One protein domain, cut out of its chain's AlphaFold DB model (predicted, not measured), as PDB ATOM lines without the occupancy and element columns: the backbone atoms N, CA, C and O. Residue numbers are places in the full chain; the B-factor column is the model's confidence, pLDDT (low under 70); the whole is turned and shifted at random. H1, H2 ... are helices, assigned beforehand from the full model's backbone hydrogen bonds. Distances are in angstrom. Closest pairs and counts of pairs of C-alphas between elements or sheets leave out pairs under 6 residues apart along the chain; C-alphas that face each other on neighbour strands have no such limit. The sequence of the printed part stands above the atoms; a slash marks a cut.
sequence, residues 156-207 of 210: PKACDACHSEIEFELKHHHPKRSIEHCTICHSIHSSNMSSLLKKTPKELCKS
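Overview. This is residues 156 to 207 of the 210 residues of the protein "Paired_CXXCH_1 domain-containing protein" of Armatimonadetes bacterium (UniProt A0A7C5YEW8). Little regular structure: a rounded, mostly looped chain has the short helices H1 and H2 near one end of its longest axis and H3 near the other, with the long looping stretch of residues 172 to 200 between H2 and H3. The printed part has 52 residues with three named helices, in the order H1, H2, H3, and no named strand; the class is all helix, though the helices hold only 16 residues. It is compact, with a radius of gyration of the C-alphas of 10.9 A, and spans 25 by 22 by 18 A.

Along the chain. Find C-alpha 165 at (-16.348, 29.138, -14.969); from there H2 runs 10.0 A to residue 171. Look back to residues 157 to 160 for H1, and on to residues 201 to 205 for H3, which ends at C-alpha 205 (-8.237, 47.457, -21.701).

Arrangement. H2 and H1 meet only through their tight link of 4 residues. H3 is apart from H2 and from H1. In H2 and H3 every O i to N i+4 pair is within hydrogen-bond range; H1 is too short for such a pair.

Size, cuts and confidence. The farthest C-alphas, of Ala 161 and Lys 206, are 29.3 A apart. The printed part has no cut, the link from H2 to H3 is long, and no printed residue is under 70 in pLDDT.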
ATOM      1  N   PRO A 156      -5.210  27.079 -17.182       88.62
ATOM      2  CA  PRO A 156      -6.085  27.789 -16.234       88.62
ATOM      3  C   PRO A 156      -6.457  26.946 -14.997       88.62
ATOM      4  O   PRO A 156      -7.021  27.471 -14.039       88.62
ATOM      5  N   LYS A 157      -6.100  25.655 -14.986       88.50
ATOM      6  CA  LYS A 157      -6.487  24.662 -13.968       88.50
ATOM      7  C   LYS A 157      -6.187  25.090 -12.523       88.50
ATOM      8  O   LYS A 157      -6.994  24.840 -11.636       88.50
ATOM      9  N   ALA A 158      -5.059  25.759 -12.293       88.38
ATOM     10  CA  ALA A 158      -4.653  26.318 -11.004       88.38
ATOM     11  C   ALA A 158      -5.675  27.317 -10.439       88.38
ATOM     12  O   ALA A 158      -5.859  27.392  -9.229       88.38
ATOM     13  N   CYS A 159      -6.325  28.091 -11.310       88.25
ATOM     14  CA  CYS A 159      -7.373  29.032 -10.930       88.25
ATOM     15  C   CYS A 159      -8.721  28.314 -10.810       88.25
ATOM     16  O   CYS A 159      -9.442  28.520  -9.837       88.25
ATOM     17  N   ASP A 160      -9.018  27.424 -11.759       88.38
ATOM     18  CA  ASP A 160     -10.292  26.699 -11.837       88.38
ATOM     19  C   ASP A 160     -10.529  25.741 -10.665       88.38
ATOM     20  O   ASP A 160     -11.670  25.417 -10.346       88.38
ATOM     21  N   ALA A 161      -9.462  25.327  -9.976       86.00
ATOM     22  CA  ALA A 161      -9.549  24.533  -8.755       86.00
ATOM     23  C   ALA A 161     -10.368  25.214  -7.639       86.00
ATOM     24  O   ALA A 161     -10.859  24.530  -6.742       86.00
ATOM     25  N   CYS A 162     -10.509  26.545  -7.672       86.38
ATOM     26  CA  CYS A 162     -11.312  27.305  -6.708       86.38
ATOM     27  C   CYS A 162     -12.267  28.322  -7.356       86.38
ATOM     28  O   CYS A 162     -13.275  28.671  -6.749       86.38
ATOM     29  N   HIS A 163     -11.979  28.803  -8.567       87.38
ATOM     30  CA  HIS A 163     -12.802  29.777  -9.282       87.38
ATOM     31  C   HIS A 163     -13.564  29.104 -10.423       87.38
ATOM     32  O   HIS A 163     -12.980  28.749 -11.441       87.38
ATOM     33  N   SER A 164     -14.879  28.940 -10.269       89.00
ATOM     34  CA  SER A 164     -15.691  28.287 -11.299       89.00
ATOM     35  C   SER A 164     -15.836  29.138 -12.565       89.00
ATOM     36  O   SER A 164     -15.809  30.369 -12.527       89.00
ATOM     37  N   GLU A 165     -16.057  28.472 -13.696       85.31
ATOM     38  CA  GLU A 165     -16.348  29.138 -14.969       85.31
ATOM     39  C   GLU A 165     -17.623  29.987 -14.897       85.31
ATOM     40  O   GLU A 165     -17.634  31.114 -15.379       85.31
ATOM     41  N   ILE A 166     -18.662  29.509 -14.205       86.44
ATOM     42  CA  ILE A 166     -19.904  30.271 -14.004       86.44
ATOM     43  C   ILE A 166     -19.610  31.600 -13.298       86.44
ATOM     44  O   ILE A 166     -20.089  32.650 -13.721       86.44
ATOM     45  N   GLU A 167     -18.792  31.589 -12.243       86.06
ATOM     46  CA  GLU A 167     -18.394  32.832 -11.578       86.06
ATOM     47  C   GLU A 167     -17.553  33.741 -12.469       86.06
ATOM     48  O   GLU A 167     -17.649  34.965 -12.352       86.06
ATOM     49  N   PHE A 168     -16.710  33.160 -13.323       87.81
ATOM     50  CA  PHE A 168     -15.890  33.925 -14.245       87.81
ATOM     51  C   PHE A 168     -16.770  34.740 -15.194       87.81
ATOM     52  O   PHE A 168     -16.608  35.961 -15.252       87.81
ATOM     53  N   GLU A 169     -17.726  34.088 -15.859       87.06
ATOM     54  CA  GLU A 169     -18.636  34.716 -16.825       87.06
ATOM     55  C   GLU A 169     -19.508  35.808 -16.180       87.06
ATOM     56  O   GLU A 169     -19.855  36.792 -16.823       87.06
ATOM     57  N   LEU A 170     -19.817  35.688 -14.883       86.69
ATOM     58  CA  LEU A 170     -20.584  36.700 -14.145       86.69
ATOM     59  C   LEU A 170     -19.762  37.933 -13.737       86.69
ATOM     60  O   LEU A 170     -20.337  38.989 -13.469       86.69
ATOM     61  N   LYS A 171     -18.436  37.807 -13.611       85.69
ATOM     62  CA  LYS A 171     -17.564  38.851 -13.035       85.69
ATOM     63  C   LYS A 171     -16.652  39.528 -14.061       85.69
ATOM     64  O   LYS A 171     -16.121  40.601 -13.766       85.69
ATOM     65  N   HIS A 172     -16.444  38.932 -15.234       88.19
ATOM     66  CA  HIS A 172     -15.513  39.428 -16.249       88.19
ATOM     67  C   HIS A 172     -16.240  39.915 -17.502       88.19
ATOM     68  O   HIS A 172     -17.299  39.423 -17.862       88.19
ATOM     69  N   HIS A 173     -15.646  40.904 -18.172       87.06
ATOM     70  CA  HIS A 173     -16.209  41.477 -19.401       87.06
ATOM     71  C   HIS A 173     -15.954  40.607 -20.636       87.06
ATOM     72  O   HIS A 173     -16.707  40.666 -21.602       87.06
ATOM     73  N   HIS A 174     -14.870  39.832 -20.616       89.50
ATOM     74  CA  HIS A 174     -14.536  38.900 -21.683       89.50
ATOM     75  C   HIS A 174     -15.013  37.507 -21.295       89.50
ATOM     76  O   HIS A 174     -14.805  37.138 -20.138       89.50
ATOM     77  N   PRO A 175     -15.571  36.720 -22.229       88.38
ATOM     78  CA  PRO A 175     -15.835  35.315 -21.971       88.38
ATOM     79  C   PRO A 175     -14.516  34.564 -21.767       88.38
ATOM     80  O   PRO A 175     -13.495  34.894 -22.380       88.38
ATOM     81  N   LYS A 176     -14.513  33.521 -20.937       86.56
ATOM     82  CA  LYS A 176     -13.290  32.798 -20.554       86.56
ATOM     83  C   LYS A 176     -12.538  32.282 -21.775       86.56
ATOM     84  O   LYS A 176     -11.326  32.424 -21.866       86.56
ATOM     85  N   ARG A 177     -13.286  31.773 -22.757       86.12
ATOM     86  CA  ARG A 177     -12.759  31.253 -24.029       86.12
ATOM     87  C   ARG A 177     -11.980  32.271 -24.872       86.12
ATOM     88  O   ARG A 177     -11.242  31.850 -25.752       86.12
ATOM     89  N   SER A 178     -12.172  33.579 -24.670       86.50
ATOM     90  CA  SER A 178     -11.457  34.616 -25.430       86.50
ATOM     91  C   SER A 178     -10.206  35.134 -24.722       86.50
ATOM     92  O   SER A 178      -9.527  36.002 -25.261       86.50
ATOM     93  N   ILE A 179      -9.912  34.654 -23.512       84.38
ATOM     94  CA  ILE A 179      -8.730  35.034 -22.741       84.38
ATOM     95  C   ILE A 179      -7.793  33.832 -22.689       84.38
ATOM     96  O   ILE A 179      -8.172  32.775 -22.200       84.38
ATOM     97  N   GLU A 180      -6.557  34.002 -23.163       83.06
ATOM     98  CA  GLU A 180      -5.567  32.917 -23.181       83.06
ATOM     99  C   GLU A 180      -5.283  32.422 -21.754       83.06
ATOM    100  O   GLU A 180      -5.461  31.242 -21.449       83.06
ATOM    101  N   HIS A 181      -4.931  33.337 -20.840       87.50
ATOM    102  CA  HIS A 181      -4.601  33.020 -19.450       87.50
ATOM    103  C   HIS A 181      -5.054  34.114 -18.466       87.50
ATOM    104  O   HIS A 181      -4.962  35.310 -18.743       87.50
ATOM    105  N   CYS A 182      -5.457  33.722 -17.249       90.50
ATOM    106  CA  CYS A 182      -5.905  34.642 -16.189       90.50
ATOM    107  C   CYS A 182      -4.839  35.691 -15.812       90.50
ATOM    108  O   CYS A 182      -5.149  36.811 -15.397       90.50
ATOM    109  N   THR A 183      -3.562  35.337 -15.971       91.69
ATOM    110  CA  THR A 183      -2.414  36.193 -15.660       91.69
ATOM    111  C   THR A 183      -2.214  37.326 -16.659       91.69
ATOM    112  O   THR A 183      -1.375  38.182 -16.402       91.69
ATOM    113  N   ILE A 184      -2.963  37.408 -17.762       91.56
ATOM    114  CA  ILE A 184      -2.933  38.591 -18.639       91.56
ATOM    115  C   ILE A 184      -3.351  39.831 -17.844       91.56
ATOM    116  O   ILE A 184      -2.647  40.840 -17.843       91.56
ATOM    117  N   CYS A 185      -4.437  39.706 -17.078       92.38
ATOM    118  CA  CYS A 185      -4.991  40.794 -16.279       92.38
ATOM    119  C   CYS A 185      -4.564  40.734 -14.810       92.38
ATOM    120  O   CYS A 185      -4.377  41.784 -14.198       92.38
ATOM    121  N   HIS A 186      -4.387  39.537 -14.237       92.69
ATOM    122  CA  HIS A 186      -4.171  39.361 -12.797       92.69
ATOM    123  C   HIS A 186      -2.706  39.097 -12.405       92.69
ATOM    124  O   HIS A 186      -1.945  38.434 -13.112       92.69
ATOM    125  N   SER A 187      -2.315  39.597 -11.233       92.06
ATOM    126  CA  SER A 187      -1.084  39.274 -10.511       92.06
ATOM    127  C   SER A 187      -1.400  38.300  -9.375       92.06
ATOM    128  O   SER A 187      -1.994  38.667  -8.367       92.06
ATOM    129  N   ILE A 188      -1.001  37.042  -9.534       88.94
ATOM    130  CA  ILE A 188      -1.493  35.921  -8.714       88.94
ATOM    131  C   ILE A 188      -0.904  35.835  -7.299       88.94
ATOM    132  O   ILE A 188      -1.460  35.146  -6.452       88.94
ATOM    133  N   HIS A 189       0.194  36.541  -7.016       88.88
ATOM    134  CA  HIS A 189       0.752  36.604  -5.660       88.88
ATOM    135  C   HIS A 189       0.171  37.776  -4.869       88.88
ATOM    136  O   HIS A 189      -0.251  37.625  -3.724       88.88
ATOM    137  N   SER A 190       0.183  38.966  -5.471       90.06
ATOM    138  CA  SER A 190      -0.310  40.190  -4.845       90.06
ATOM    139  C   SER A 190      -0.426  41.344  -5.838       90.06
ATOM    140  O   SER A 190       0.244  41.358  -6.873       90.06
ATOM    141  N   SER A 191      -1.259  42.329  -5.511       92.50
ATOM    142  CA  SER A 191      -1.347  43.602  -6.228       92.50
ATOM    143  C   SER A 191      -1.814  44.728  -5.310       92.50
ATOM    144  O   SER A 191      -2.518  44.487  -4.327       92.50
ATOM    145  N   ASN A 192      -1.472  45.966  -5.667       92.38
ATOM    146  CA  ASN A 192      -2.073  47.173  -5.096       92.38
ATOM    147  C   ASN A 192      -3.417  47.547  -5.742       92.38
ATOM    148  O   ASN A 192      -4.070  48.497  -5.312       92.38
ATOM    149  N   MET A 193      -3.830  46.822  -6.779       91.94
ATOM    150  CA  MET A 193      -5.115  47.005  -7.434       91.94
ATOM    151  C   MET A 193      -6.149  46.028  -6.880       91.94
ATOM    152  O   MET A 193      -5.850  44.882  -6.530       91.94
ATOM    153  N   SER A 194      -7.403  46.476  -6.839       88.31
ATOM    154  CA  SER A 194      -8.548  45.621  -6.521       88.31
ATOM    155  C   SER A 194      -8.589  44.387  -7.425       88.31
ATOM    156  O   SER A 194      -8.154  44.433  -8.576       88.31
ATOM    157  N   SER A 195      -9.087  43.274  -6.881       88.75
ATOM    158  CA  SER A 195      -9.171  41.982  -7.580       88.75
ATOM    159  C   SER A 195      -7.838  41.488  -8.152       88.75
ATOM    160  O   SER A 195      -7.816  40.749  -9.130       88.75
ATOM    161  N   LEU A 196      -6.712  41.895  -7.557       92.19
ATOM    162  CA  LEU A 196      -5.367  41.506  -7.976       92.19
ATOM    163  C   LEU A 196      -5.002  41.896  -9.418       92.19
ATOM    164  O   LEU A 196      -4.175  41.237 -10.040       92.19
ATOM    165  N   LEU A 197      -5.583  42.958  -9.978       93.56
ATOM    166  CA  LEU A 197      -5.243  43.404 -11.335       93.56
ATOM    167  C   LEU A 197      -3.781  43.876 -11.435       93.56
ATOM    168  O   LEU A 197      -3.237  44.444 -10.494       93.56
ATOM    169  N   LYS A 198      -3.125  43.680 -12.579       93.88
ATOM    170  CA  LYS A 198      -1.745  44.148 -12.807       93.88
ATOM    171  C   LYS A 198      -1.639  45.667 -12.954       93.88
ATOM    172  O   LYS A 198      -0.585  46.229 -12.673       93.88
ATOM    173  N   LYS A 199      -2.702  46.306 -13.448       94.56
ATOM    174  CA  LYS A 199      -2.788  47.743 -13.741       94.56
ATOM    175  C   LYS A 199      -4.211  48.245 -13.494       94.56
ATOM    176  O   LYS A 199      -5.092  47.464 -13.123       94.56
ATOM    177  N   THR A 200      -4.453  49.536 -13.709       93.75
ATOM    178  CA  THR A 200      -5.824  50.062 -13.708       93.75
ATOM    179  C   THR A 200      -6.663  49.403 -14.811       93.75
ATOM    180  O   THR A 200      -6.110  49.016 -15.844       93.75
ATOM    181  N   PRO A 201      -7.998  49.296 -14.649       92.19
ATOM    182  CA  PRO A 201      -8.862  48.746 -15.692       92.19
ATOM    183  C   PRO A 201      -8.646  49.414 -17.054       92.19
ATOM    184  O   PRO A 201      -8.476  48.721 -18.048       92.19
ATOM    185  N   LYS A 202      -8.534  50.751 -17.090       94.50
ATOM    186  CA  LYS A 202      -8.290  51.509 -18.326       94.50
ATOM    187  C   LYS A 202      -6.996  51.087 -19.027       94.50
ATOM    188  O   LYS A 202      -6.996  50.909 -20.239       94.50
ATOM    189  N   GLU A 203      -5.902  50.938 -18.286       95.44
ATOM    190  CA  GLU A 203      -4.613  50.525 -18.853       95.44
ATOM    191  C   GLU A 203      -4.609  49.063 -19.309       95.44
ATOM    192  O   GLU A 203      -3.914  48.740 -20.268       95.44
ATOM    193  N   LEU A 204      -5.365  48.185 -18.638       94.19
ATOM    194  CA  LEU A 204      -5.533  46.793 -19.064       94.19
ATOM    195  C   LEU A 204      -6.358  46.690 -20.343       94.19
ATOM    196  O   LEU A 204      -5.951  45.997 -21.263       94.19
ATOM    197  N   CYS A 205      -7.478  47.407 -20.449       92.50
ATOM    198  CA  CYS A 205      -8.237  47.457 -21.701       92.50
ATOM    199  C   CYS A 205      -7.336  47.937 -22.847       92.50
ATOM    200  O   CYS A 205      -7.296  47.327 -23.912       92.50
ATOM    201  N   LYS A 206      -6.524  48.966 -22.579       95.38
ATOM    202  CA  LYS A 206      -5.577  49.531 -23.543       95.38
ATOM    203  C   LYS A 206      -4.363  48.672 -23.872       95.38
ATOM    204  O   LYS A 206      -3.616  49.027 -24.773       95.38
ATOM    205  N   SER A 207      -4.132  47.555 -23.179       91.75
ATOM    206  CA  SER A 207      -3.066  46.642 -23.605       91.75
ATOM    207  C   SER A 207      -3.434  45.850 -24.859       91.75
ATOM    208  O   SER A 207      -2.547  45.240 -25.448       91.75
TER     209      SER A 207